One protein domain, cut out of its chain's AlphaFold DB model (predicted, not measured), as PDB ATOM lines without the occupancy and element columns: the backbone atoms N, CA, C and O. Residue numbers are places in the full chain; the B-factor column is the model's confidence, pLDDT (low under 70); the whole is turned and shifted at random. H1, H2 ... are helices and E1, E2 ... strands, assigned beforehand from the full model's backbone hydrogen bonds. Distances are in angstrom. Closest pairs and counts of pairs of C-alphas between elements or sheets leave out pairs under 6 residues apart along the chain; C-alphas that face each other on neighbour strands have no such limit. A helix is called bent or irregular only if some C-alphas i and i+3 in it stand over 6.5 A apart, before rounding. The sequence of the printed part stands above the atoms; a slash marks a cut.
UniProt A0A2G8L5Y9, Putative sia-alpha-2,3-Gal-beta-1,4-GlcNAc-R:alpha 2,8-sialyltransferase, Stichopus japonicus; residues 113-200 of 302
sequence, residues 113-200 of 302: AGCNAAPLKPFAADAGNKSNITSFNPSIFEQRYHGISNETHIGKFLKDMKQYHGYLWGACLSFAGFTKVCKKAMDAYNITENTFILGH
ATOM      1  N   ALA A 113      60.824 -43.581  44.571       40.31
ATOM      2  CA  ALA A 113      59.739 -43.773  45.545       40.31
ATOM      3  C   ALA A 113      58.940 -42.485  45.871       40.31
ATOM      4  O   ALA A 113      59.530 -41.413  45.975       40.31
ATOM      5  N   GLY A 114      57.620 -42.598  46.073       50.50
ATOM      6  CA  GLY A 114      56.704 -41.541  46.531       50.50
ATOM      7  C   GLY A 114      56.259 -41.714  47.994       50.50
ATOM      8  O   GLY A 114      56.353 -42.803  48.562       50.50
ATOM      9  N   CYS A 115      55.762 -40.644  48.629       63.50
ATOM     10  CA  CYS A 115      55.378 -40.649  50.048       63.50
ATOM     11  C   CYS A 115      53.859 -40.516  50.276       63.50
ATOM     12  O   CYS A 115      53.186 -39.698  49.658       63.50
ATOM     13  N   ASN A 116      53.353 -41.285  51.241       77.88
ATOM     14  CA  ASN A 116      52.034 -41.227  51.882       77.88
ATOM     15  C   ASN A 116      50.841 -41.175  50.916       77.88
ATOM     16  O   ASN A 116      49.887 -40.442  51.163       77.88
ATOM     17  N   ALA A 117      50.891 -41.951  49.829       76.88
ATOM     18  CA  ALA A 117      49.854 -41.994  48.797       76.88
ATOM     19  C   ALA A 117      49.356 -40.592  48.407       76.88
ATOM     20  O   ALA A 117      48.149 -40.309  48.367       76.88
ATOM     21  N   ALA A 118      50.310 -39.691  48.174       77.50
ATOM     22  CA  ALA A 118      50.030 -38.380  47.634       77.50
ATOM     23  C   ALA A 118      49.546 -38.517  46.173       77.50
ATOM     24  O   ALA A 118      50.111 -39.311  45.415       77.50
ATOM     25  N   PRO A 119      48.483 -37.796  45.774       74.56
ATOM     26  CA  PRO A 119      47.907 -37.923  44.441       74.56
ATOM     27  C   PRO A 119      48.941 -37.570  43.364       74.56
ATOM     28  O   PRO A 119      49.634 -36.556  43.469       74.56
ATOM     29  N   LEU A 120      49.015 -38.401  42.321       71.31
ATOM     30  CA  LEU A 120      49.951 -38.238  41.205       71.31
ATOM     31  C   LEU A 120      49.264 -37.653  39.973       71.31
ATOM     32  O   LEU A 120      49.745 -36.680  39.410       71.31
ATOM     33  N   LYS A 121      48.117 -38.212  39.556       74.12
ATOM     34  CA  LYS A 121      47.494 -37.865  38.260       74.12
ATOM     35  C   LYS A 121      47.230 -36.358  38.070       74.12
ATOM     36  O   LYS A 121      47.619 -35.851  37.024       74.12
ATOM     37  N   PRO A 122      46.636 -35.625  39.036       68.06
ATOM     38  CA  PRO A 122      46.367 -34.192  38.864       68.06
ATOM     39  C   PRO A 122      47.624 -33.315  38.942       68.06
ATOM     40  O   PRO A 122      47.593 -32.173  38.504       68.06
ATOM     41  N   PHE A 123      48.720 -33.844  39.493       68.31
ATOM     42  CA  PHE A 123      49.957 -33.109  39.781       68.31
ATOM     43  C   PHE A 123      51.150 -33.684  39.013       68.31
ATOM     44  O   PHE A 123      52.299 -33.466  39.385       68.31
ATOM     45  N   ALA A 124      50.893 -34.436  37.940       68.88
ATOM     46  CA  ALA A 124      51.920 -35.186  37.224       68.88
ATOM     47  C   ALA A 124      52.996 -34.285  36.599       68.88
ATOM     48  O   ALA A 124      54.129 -34.732  36.440       68.88
ATOM     49  N   ALA A 125      52.654 -33.036  36.270       67.50
ATOM     50  CA  ALA A 125      53.603 -32.048  35.764       67.50
ATOM     51  C   ALA A 125      54.659 -31.652  36.813       67.50
ATOM     52  O   ALA A 125      55.818 -31.465  36.459       67.50
ATOM     53  N   ASP A 126      54.274 -31.584  38.092       63.53
ATOM     54  CA  ASP A 126      55.142 -31.111  39.178       63.53
ATOM     55  C   ASP A 126      55.771 -32.264  39.974       63.53
ATOM     56  O   ASP A 126      56.950 -32.233  40.322       63.53
ATOM     57  N   ALA A 127      54.981 -33.298  40.274       66.56
ATOM     58  CA  ALA A 127      55.367 -34.428  41.121       66.56
ATOM     59  C   ALA A 127      55.693 -35.705  40.326       66.56
ATOM     60  O   ALA A 127      56.173 -36.688  40.894       66.56
ATOM     61  N   GLY A 128      55.440 -35.705  39.014       70.75
ATOM     62  CA  GLY A 128      55.550 -36.891  38.171       70.75
ATOM     63  C   GLY A 128      54.368 -37.857  38.320       70.75
ATOM     64  O   GLY A 128      53.546 -37.763  39.228       70.75
ATOM     65  N   ASN A 129      54.278 -38.824  37.404       69.81
ATOM     66  CA  ASN A 129      53.266 -39.892  37.425       69.81
ATOM     67  C   ASN A 129      53.845 -41.284  37.742       69.81
ATOM     68  O   ASN A 129      53.114 -42.274  37.739       69.81
ATOM     69  N   LYS A 130      55.155 -41.373  38.006       66.00
ATOM     70  CA  LYS A 130      55.872 -42.637  38.206       66.00
ATOM     71  C   LYS A 130      56.080 -42.917  39.689       66.00
ATOM     72  O   LYS A 130      56.476 -42.034  40.441       66.00
ATOM     73  N   SER A 131      55.858 -44.162  40.095       68.19
ATOM     74  CA  SER A 131      56.159 -44.659  41.441       68.19
ATOM     75  C   SER A 131      56.673 -46.095  41.362       68.19
ATOM     76  O   SER A 131      56.237 -46.862  40.512       68.19
ATOM     77  N   ASN A 132      57.624 -46.457  42.223       72.69
ATOM     78  CA  ASN A 132      58.036 -47.859  42.418       72.69
ATOM     79  C   ASN A 132      57.785 -48.346  43.831       72.69
ATOM     80  O   ASN A 132      57.566 -49.533  44.049       72.69
ATOM     81  N   ILE A 133      57.866 -47.429  44.784       82.06
ATOM     82  CA  ILE A 133      57.437 -47.643  46.152       82.06
ATOM     83  C   ILE A 133      56.670 -46.389  46.529       82.06
ATOM     84  O   ILE A 133      57.221 -45.298  46.446       82.06
ATOM     85  N   THR A 134      55.415 -46.523  46.917       87.88
ATOM     86  CA  THR A 134      54.626 -45.438  47.483       87.88
ATOM     87  C   THR A 134      54.367 -45.784  48.928       87.88
ATOM     88  O   THR A 134      53.733 -46.793  49.218       87.88
ATOM     89  N   SER A 135      54.845 -44.970  49.861       89.00
ATOM     90  CA  SER A 135      54.530 -45.216  51.262       89.00
ATOM     91  C   SER A 135      53.059 -44.915  51.555       89.00
ATOM     92  O   SER A 135      52.448 -44.054  50.927       89.00
ATOM     93  N   PHE A 136      52.495 -45.593  52.542       90.44
ATOM     94  CA  PHE A 136      51.122 -45.438  52.991       90.44
ATOM     95  C   PHE A 136      51.107 -45.470  54.521       90.44
ATOM     96  O   PHE A 136      51.310 -46.512  55.151       90.44
ATOM     97  N   ASN A 137      50.904 -44.308  55.142       88.75
ATOM     98  CA  ASN A 137      50.661 -44.245  56.578       88.75
ATOM     99  C   ASN A 137      49.213 -44.690  56.853       88.75
ATOM    100  O   ASN A 137      48.298 -44.106  56.271       88.75
ATOM    101  N   PRO A 138      48.964 -45.671  57.736       89.81
ATOM    102  CA  PRO A 138      47.608 -46.144  58.003       89.81
ATOM    103  C   PRO A 138      46.637 -45.069  58.517       89.81
ATOM    104  O   PRO A 138      45.431 -45.233  58.357       89.81
ATOM    105  N   SER A 139      47.119 -43.943  59.062       85.75
ATOM    106  CA  SER A 139      46.248 -42.809  59.417       85.75
ATOM    107  C   SER A 139      45.452 -42.262  58.224       85.75
ATOM    108  O   SER A 139      44.403 -41.650  58.418       85.75
ATOM    109  N   ILE A 140      45.921 -42.496  56.993       87.75
ATOM    110  CA  ILE A 140      45.235 -42.108  55.754       87.75
ATOM    111  C   ILE A 140      43.882 -42.820  55.626       87.75
ATOM    112  O   ILE A 140      42.954 -42.239  55.067       87.75
ATOM    113  N   PHE A 141      43.732 -44.040  56.162       91.62
ATOM    114  CA  PHE A 141      42.443 -44.734  56.143       91.62
ATOM    115  C   PHE A 141      41.363 -43.916  56.842       91.62
ATOM    116  O   PHE A 141      40.307 -43.694  56.264       91.62
ATOM    117  N   GLU A 142      41.646 -43.403  58.037       87.00
ATOM    118  CA  GLU A 142      40.709 -42.549  58.770       87.00
ATOM    119  C   GLU A 142      40.512 -41.201  58.071       87.00
ATOM    120  O   GLU A 142      39.386 -40.762  57.858       87.00
ATOM    121  N   GLN A 143      41.609 -40.566  57.653       81.31
ATOM    122  CA  GLN A 143      41.587 -39.197  57.129       81.31
ATOM    123  C   GLN A 143      40.918 -39.066  55.756       81.31
ATOM    124  O   GLN A 143      40.288 -38.049  55.484       81.31
ATOM    125  N   ARG A 144      41.093 -40.055  54.871       84.31
ATOM    126  CA  ARG A 144      40.674 -39.967  53.459       84.31
ATOM    127  C   ARG A 144      39.611 -40.990  53.077       84.31
ATOM    128  O   ARG A 144      38.883 -40.779  52.109       84.31
ATOM    129  N   TYR A 145      39.541 -42.098  53.805       91.75
ATOM    130  CA  TYR A 145      38.700 -43.240  53.457       91.75
ATOM    131  C   TYR A 145      37.740 -43.624  54.584       91.75
ATOM    132  O   TYR A 145      37.221 -44.735  54.564       91.75
ATOM    133  N   HIS A 146      37.509 -42.740  55.565       90.62
ATOM    134  CA  HIS A 146      36.577 -42.951  56.681       90.62
ATOM    135  C   HIS A 146      36.736 -44.334  57.341       90.62
ATOM    136  O   HIS A 146      35.768 -45.084  57.510       90.62
ATOM    137  N   GLY A 147      37.991 -44.715  57.596       91.31
ATOM    138  CA  GLY A 147      38.366 -45.986  58.217       91.31
ATOM    139  C   GLY A 147      38.028 -47.215  57.371       91.31
ATOM    140  O   GLY A 147      37.889 -48.305  57.920       91.31
ATOM    141  N   ILE A 148      37.826 -47.045  56.052       94.06
ATOM    142  CA  ILE A 148      37.299 -48.055  55.114       94.06
ATOM    143  C   ILE A 148      36.078 -48.784  55.692       94.06
ATOM    144  O   ILE A 148      35.962 -50.008  55.632       94.06
ATOM    145  N   SER A 149      35.185 -48.023  56.325       93.19
ATOM    146  CA  SER A 149      34.077 -48.527  57.149       93.19
ATOM    147  C   SER A 149      33.032 -49.338  56.377       93.19
ATOM    148  O   SER A 149      32.482 -50.282  56.939       93.19
ATOM    149  N   ASN A 150      32.813 -49.045  55.094       94.50
ATOM    150  CA  ASN A 150      31.839 -49.716  54.228       94.50
ATOM    151  C   ASN A 150      32.401 -49.956  52.811       94.50
ATOM    152  O   ASN A 150      33.506 -49.512  52.488       94.50
ATOM    153  N   GLU A 151      31.638 -50.653  51.966       95.00
ATOM    154  CA  GLU A 151      32.040 -51.007  50.597       95.00
ATOM    155  C   GLU A 151      32.312 -49.788  49.711       95.00
ATOM    156  O   GLU A 151      33.282 -49.792  48.957       95.00
ATOM    157  N   THR A 152      31.539 -48.708  49.847       95.81
ATOM    158  CA  THR A 152      31.768 -47.457  49.109       95.81
ATOM    159  C   THR A 152      33.144 -46.867  49.425       95.81
ATOM    160  O   THR A 152      33.891 -46.476  48.524       95.81
ATOM    161  N   HIS A 153      33.520 -46.836  50.706       95.88
ATOM    162  CA  HIS A 153      34.825 -46.346  51.144       95.88
ATOM    163  C   HIS A 153      35.975 -47.258  50.699       95.88
ATOM    164  O   HIS A 153      37.022 -46.758  50.280       95.88
ATOM    165  N   ILE A 154      35.771 -48.580  50.726       95.88
ATOM    166  CA  ILE A 154      36.725 -49.559  50.181       95.88
ATOM    167  C   ILE A 154      36.896 -49.343  48.672       95.88
ATOM    168  O   ILE A 154      38.022 -49.218  48.196       95.88
ATOM    169  N   GLY A 155      35.800 -49.217  47.922       96.50
ATOM    170  CA  GLY A 155      35.819 -48.977  46.481       96.50
ATOM    171  C   GLY A 155      36.555 -47.689  46.115       96.50
ATOM    172  O   GLY A 155      37.368 -47.680  45.188       96.50
ATOM    173  N   LYS A 156      36.357 -46.612  46.889       94.06
ATOM    174  CA  LYS A 156      37.126 -45.371  46.730       94.06
ATOM    175  C   LYS A 156      38.619 -45.578  47.001       94.06
ATOM    176  O   LYS A 156      39.436 -45.112  46.208       94.06
ATOM    177  N   PHE A 157      38.976 -46.258  48.091       95.25
ATOM    178  CA  PHE A 157      40.369 -46.587  48.402       95.25
ATOM    179  C   PHE A 157      41.027 -47.350  47.250       95.25
ATOM    180  O   PHE A 157      42.059 -46.912  46.741       95.25
ATOM    181  N   LEU A 158      40.395 -48.424  46.774       96.31
ATOM    182  CA  LEU A 158      40.933 -49.240  45.692       96.31
ATOM    183  C   LEU A 158      41.079 -48.433  44.395       96.31
ATOM    184  O   LEU A 158      42.135 -48.450  43.764       96.31
ATOM    185  N   LYS A 159      40.057 -47.651  44.025       94.50
ATOM    186  CA  LYS A 159      40.103 -46.773  42.847       94.50
ATOM    187  C   LYS A 159      41.279 -45.797  42.905       94.50
ATOM    188  O   LYS A 159      41.975 -45.627  41.904       94.50
ATOM    189  N   ASP A 160      41.507 -45.171  44.056       90.81
ATOM    190  CA  ASP A 160      42.592 -44.207  44.223       90.81
ATOM    191  C   ASP A 160      43.968 -44.892  44.205       90.81
ATOM    192  O   ASP A 160      44.927 -44.303  43.706       90.81
ATOM    193  N   MET A 161      44.091 -46.123  44.715       93.88
ATOM    194  CA  MET A 161      45.373 -46.834  44.758       93.88
ATOM    195  C   MET A 161      45.848 -47.338  43.387       93.88
ATOM    196  O   MET A 161      47.052 -47.502  43.202       93.88
ATOM    197  N   LYS A 162      44.955 -47.494  42.399       92.62
ATOM    198  CA  LYS A 162      45.313 -47.882  41.015       92.62
ATOM    199  C   LYS A 162      46.256 -46.909  40.301       92.62
ATOM    200  O   LYS A 162      46.802 -47.233  39.256       92.62
ATOM    201  N   GLN A 163      46.425 -45.688  40.812       87.12
ATOM    202  CA  GLN A 163      47.336 -44.713  40.201       87.12
ATOM    203  C   GLN A 163      48.818 -44.979  40.505       87.12
ATOM    204  O   GLN A 163      49.681 -44.386  39.858       87.12
ATOM    205  N   TYR A 164      49.112 -45.804  41.513       87.75
ATOM    206  CA  TYR A 164      50.479 -46.127  41.913       87.75
ATOM    207  C   TYR A 164      50.966 -47.390  41.213       87.75
ATOM    208  O   TYR A 164      50.169 -48.257  40.857       87.75
ATOM    209  N   HIS A 165      52.285 -47.503  41.076       86.25
ATOM    210  CA  HIS A 165      52.948 -48.653  40.473       86.25
ATOM    211  C   HIS A 165      53.999 -49.230  41.433       86.25
ATOM    212  O   HIS A 165      54.507 -48.541  42.324       86.25
ATOM    213  N   GLY A 166      54.332 -50.510  41.255       88.75
ATOM    214  CA  GLY A 166      55.300 -51.214  42.098       88.75
ATOM    215  C   GLY A 166      54.713 -51.605  43.454       88.75
ATOM    216  O   GLY A 166      53.763 -52.379  43.506       88.75
ATOM    217  N   TYR A 167      55.276 -51.099  44.549       89.38
ATOM    218  CA  TYR A 167      54.854 -51.435  45.906       89.38
ATOM    219  C   TYR A 167      54.125 -50.279  46.584       89.38
ATOM    220  O   TYR A 167      54.673 -49.191  46.736       89.38
ATOM    221  N   LEU A 168      52.922 -50.525  47.088       91.00
ATOM    222  CA  LEU A 168      52.301 -49.663  48.084       91.00
ATOM    223  C   LEU A 168      52.751 -50.166  49.460       91.00
ATOM    224  O   LEU A 168      52.409 -51.266  49.869       91.00
ATOM    225  N   TRP A 169      53.567 -49.401  50.170       90.69
ATOM    226  CA  TRP A 169      54.172 -49.843  51.423       90.69
ATOM    227  C   TRP A 169      53.413 -49.293  52.626       90.69
ATOM    228  O   TRP A 169      53.447 -48.097  52.899       90.69
ATOM    229  N   GLY A 170      52.721 -50.158  53.359       90.94
ATOM    230  CA  GLY A 170      51.936 -49.809  54.536       90.94
ATOM    231  C   GLY A 170      52.751 -49.841  55.825       90.94
ATOM    232  O   GLY A 170      53.255 -50.892  56.224       90.94
ATOM    233  N   ALA A 171      52.796 -48.728  56.565       89.00
ATOM    234  CA  ALA A 171      53.404 -48.668  57.904       89.00
ATOM    235  C   ALA A 171      52.507 -49.280  59.005       89.00
ATOM    236  O   ALA A 171      52.364 -48.733  60.100       89.00
ATOM    237  N   CYS A 172      51.875 -50.412  58.708       89.56
ATOM    238  CA  CYS A 172      50.800 -51.026  59.490       89.56
ATOM    239  C   CYS A 172      51.245 -51.585  60.839       89.56
ATOM    240  O   CYS A 172      50.461 -51.612  61.779       89.56
ATOM    241  N   LEU A 173      52.516 -51.972  60.944       86.94
ATOM    242  CA  LEU A 173      53.111 -52.527  62.160       86.94
ATOM    243  C   LEU A 173      53.823 -51.460  63.008       86.94
ATOM    244  O   LEU A 173      54.529 -51.784  63.957       86.94
ATOM    245  N   SER A 174      53.649 -50.176  62.670       78.88
ATOM    246  CA  SER A 174      54.245 -49.063  63.421       78.88
ATOM    247  C   SER A 174      53.454 -48.676  64.678       78.88
ATOM    248  O   SER A 174      54.004 -48.021  65.562       78.88
ATOM    249  N   PHE A 175      52.174 -49.059  64.763       76.88
ATOM    250  CA  PHE A 175      51.300 -48.815  65.911       76.88
ATOM    251  C   PHE A 175      50.192 -49.873  65.974       76.88
ATOM    252  O   PHE A 175      49.586 -50.185  64.951       76.88
ATOM    253  N   ALA A 176      49.888 -50.386  67.170       78.88
ATOM    254  CA  ALA A 176      48.941 -51.493  67.354       78.88
ATOM    255  C   ALA A 176      47.537 -51.203  66.785       78.88
ATOM    256  O   ALA A 176      46.907 -52.087  66.210       78.88
ATOM    257  N   GLY A 177      47.072 -49.951  66.873       83.44
ATOM    258  CA  GLY A 177      45.767 -49.540  66.346       83.44
ATOM    259  C   GLY A 177      45.628 -49.632  64.819       83.44
ATOM    260  O   GLY A 177      44.512 -49.612  64.310       83.44
ATOM    261  N   PHE A 178      46.729 -49.762  64.074       88.56
ATOM    262  CA  PHE A 178      46.701 -49.795  62.610       88.56
ATOM    263  C   PHE A 178      46.572 -51.199  62.015       88.56
ATOM    264  O   PHE A 178      46.116 -51.340  60.879       88.56
ATOM    265  N   THR A 179      46.916 -52.247  62.765       89.50
ATOM    266  CA  THR A 179      46.947 -53.623  62.250       89.50
ATOM    267  C   THR A 179      45.591 -54.067  61.699       89.50
ATOM    268  O   THR A 179      45.523 -54.616  60.601       89.50
ATOM    269  N   LYS A 180      44.496 -53.780  62.420       91.06
ATOM    270  CA  LYS A 180      43.141 -54.213  62.036       91.06
ATOM    271  C   LYS A 180      42.688 -53.596  60.710       91.06
ATOM    272  O   LYS A 180      42.225 -54.317  59.829       91.06
ATOM    273  N   VAL A 181      42.839 -52.278  60.559       93.06
ATOM    274  CA  VAL A 181      42.426 -51.571  59.336       93.06
ATOM    275  C   VAL A 181      43.307 -51.955  58.146       93.06
ATOM    276  O   VAL A 181      42.796 -52.180  57.054       93.06
ATOM    277  N   CYS A 182      44.611 -52.145  58.361       93.38
ATOM    278  CA  CYS A 182      45.497 -52.619  57.306       93.38
ATOM    279  C   CYS A 182      45.176 -54.039  56.848       93.38
ATOM    280  O   CYS A 182      45.179 -54.285  55.646       93.38
ATOM    281  N   LYS A 183      44.863 -54.957  57.774       92.81
ATOM    282  CA  LYS A 183      44.441 -56.311  57.403       92.81
ATOM    283  C   LYS A 183      43.191 -56.260  56.523       92.81
ATOM    284  O   LYS A 183      43.186 -56.847  55.452       92.81
ATOM    285  N   LYS A 184      42.181 -55.479  56.925       94.06
ATOM    286  CA  LYS A 184      40.962 -55.270  56.127       94.06
ATOM    287  C   LYS A 184      41.276 -54.721  54.729       94.06
ATOM    288  O   LYS A 184      40.700 -55.179  53.750       94.06
ATOM    289  N   ALA A 185      42.196 -53.762  54.630       95.06
ATOM    290  CA  ALA A 185      42.619 -53.204  53.348       95.06
ATOM    291  C   ALA A 185      43.342 -54.231  52.464       95.06
ATOM    292  O   ALA A 185      43.112 -54.233  51.261       95.06
ATOM    293  N   MET A 186      44.186 -55.089  53.049       94.75
ATOM    294  CA  MET A 186      44.873 -56.173  52.339       94.75
ATOM    295  C   MET A 186      43.904 -57.250  51.853       94.75
ATOM    296  O   MET A 186      43.995 -57.656  50.702       94.75
ATOM    297  N   ASP A 187      42.960 -57.670  52.700       94.75
ATOM    298  CA  ASP A 187      41.956 -58.679  52.345       94.75
ATOM    299  C   ASP A 187      41.091 -58.214  51.153       94.75
ATOM    300  O   ASP A 187      40.692 -59.018  50.317       94.75
ATOM    301  N   ALA A 188      40.832 -56.904  51.047       95.19
ATOM    302  CA  ALA A 188      40.091 -56.301  49.939       95.19
ATOM    303  C   ALA A 188      40.965 -55.924  48.723       95.19
ATOM    304  O   ALA A 188      40.440 -55.423  47.726       95.19
ATOM    305  N   TYR A 189      42.290 -56.091  48.794       95.88
ATOM    306  CA  TYR A 189      43.215 -55.552  47.798       95.88
ATOM    307  C   TYR A 189      43.268 -56.421  46.537       95.88
ATOM    308  O   TYR A 189      43.992 -57.410  46.476       95.88
ATOM    309  N   ASN A 190      42.526 -56.024  45.502       94.81
ATOM    310  CA  ASN A 190      42.425 -56.744  44.225       94.81
ATOM    311  C   ASN A 190      42.967 -55.942  43.023       94.81
ATOM    312  O   ASN A 190      42.446 -56.015  41.912       94.81
ATOM    313  N   ILE A 191      44.003 -55.140  43.262       94.19
ATOM    314  CA  ILE A 191      44.633 -54.255  42.273       94.19
ATOM    315  C   ILE A 191      45.791 -54.985  41.591       94.19
ATOM    316  O   ILE A 191      46.544 -55.694  42.253       94.19
ATOM    317  N   THR A 192      45.943 -54.805  40.275       93.50
ATOM    318  CA  THR A 192      47.009 -55.449  39.482       93.50
ATOM    319  C   THR A 192      48.166 -54.501  39.175       93.50
ATOM    320  O   THR A 192      49.283 -54.945  38.926       93.50
ATOM    321  N   GLU A 193      47.920 -53.193  39.219       89.75
ATOM    322  CA  GLU A 193      48.885 -52.142  38.896       89.75
ATOM    323  C   GLU A 193      50.033 -52.043  39.921       89.75
ATOM    324  O   GLU A 193      51.124 -51.558  39.603       89.75
ATOM    325  N   ASN A 194      49.807 -52.503  41.155       92.94
ATOM    326  CA  ASN A 194      50.793 -52.515  42.232       92.94
ATOM    327  C   ASN A 194      50.458 -53.568  43.306       92.94
ATOM    328  O   ASN A 194      49.392 -54.178  43.292       92.94
ATOM    329  N   THR A 195      51.376 -53.768  44.251       93.44
ATOM    330  CA  THR A 195      51.225 -54.713  45.366       93.44
ATOM    331  C   THR A 195      51.250 -53.981  46.703       93.44
ATOM    332  O   THR A 195      52.217 -53.280  47.008       93.44
ATOM    333  N   PHE A 196      50.224 -54.181  47.533       93.31
ATOM    334  CA  PHE A 196      50.205 -53.657  48.897       93.31
ATOM    335  C   PHE A 196      51.008 -54.560  49.840       93.31
ATOM    336  O   PHE A 196      50.657 -55.717  50.062       93.31
ATOM    337  N   ILE A 197      52.104 -54.030  50.385       90.56
ATOM    338  CA  ILE A 197      53.036 -54.741  51.269       90.56
ATOM    339  C   ILE A 197      53.118 -54.066  52.635       90.56
ATOM    340  O   ILE A 197      52.937 -52.855  52.757       90.56
ATOM    341  N   LEU A 198      53.437 -54.839  53.671       89.69
ATOM    342  CA  LEU A 198      53.614 -54.317  55.023       89.69
ATOM    343  C   LEU A 198      55.084 -54.037  55.321       89.69
ATOM    344  O   LEU A 198      55.963 -54.847  55.030       89.69
ATOM    345  N   GLY A 199      55.352 -52.896  55.952       85.00
ATOM    346  CA  GLY A 199      56.685 -52.579  56.441       85.00
ATOM    347  C   GLY A 199      57.102 -53.477  57.599       85.00
ATOM    348  O   GLY A 199      56.400 -53.554  58.609       85.00
ATOM    349  N   HIS A 200      58.271 -54.108  57.471       84.81
ATOM    350  CA  HIS A 200      58.837 -54.943  58.526       84.81
ATOM    351  C   HIS A 200      59.132 -54.104  59.784       84.81
ATOM    352  O   HIS A 200      59.787 -53.061  59.675       84.81
TER     353      HIS A 200
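Overview. This is residues 113 to 200 of the 302 residues of the protein "Putative sia-alpha-2,3-Gal-beta-1,4-GlcNAc-R:alpha 2,8-sialyltransferase" of Stichopus japonicus (UniProt A0A2G8L5Y9). A small sheet of three parallel strands has helices H2, H3 and H4 clustered to one side of it, with H4 packed on the sheet, while H1 lies off at one end, away from the other helices. You have 88 printed residues in the order H1 E1 H2 H3 E2 H4 E3, mixed in class, with sheet order E1 E2 E3. The whole is compact, with a radius of gyration of the C-alphas of 12.2 A, and spans 36 by 30 by 23 A.

Along the chain. Find C-alpha 121 at (47.494, -37.865, 38.260), where H1 begins, running to 127. Next come E1, residues 133 to 136, H2, 139 to 148, and H3, 151 to 161, 15.1 A long. E2, 166 to 170, leads to H4, 176 to 187, 18.0 A long. E3, 194 to 198, covers 13.2 A and ends at (53.614, -54.317, 55.023). H1 and H2 are irregular, with C-alphas 122 and 125 8.2 A apart and 144 and 147 8.0 A apart; H4 only just is, with 177 and 180 6.9 A apart.

Arrangement. Look between E1 and E2 for N 134 and O 167, 2.8 A apart, and between E2 and E3 for N 168 and O 195, 2.8 A. E1, H2 H3, E2 and E2, H4, E3 are strand-helix-strand units, parallel neighbour strands with helices between, both with right-handed crossovers. H4 and the sheet make two layers, a helix on one face; C-alphas Met 186 and Phe 196 are closest to each other between H4 and E3, 6.8 A apart. H3 only grazes the sheet with residue 161. H2 and H3 touch as a helical hairpin, closest at C-alphas 148 and 154, 5.2 A. H2 touches H4, closest at C-alphas 147 and 181, 7.0 A, at a steep tilt of 52 degrees. H1 is apart from H2, H3 and H4. Every O i to N i+4 pair is within hydrogen-bond range in H3, against 1 of 3 in H1, with 1 of 4 O i to N i+3 pairs, 3 of 6 in H2 and 6 of 8 in H4.

Size, cuts and confidence. The two farthest C-alphas, of Ala 125 and Ala 176, are 37.4 A apart. The printed part has no cut and no long link. Look for pLDDT under 70 at residues 113 to 115, 122 to 127 and 129 to 131.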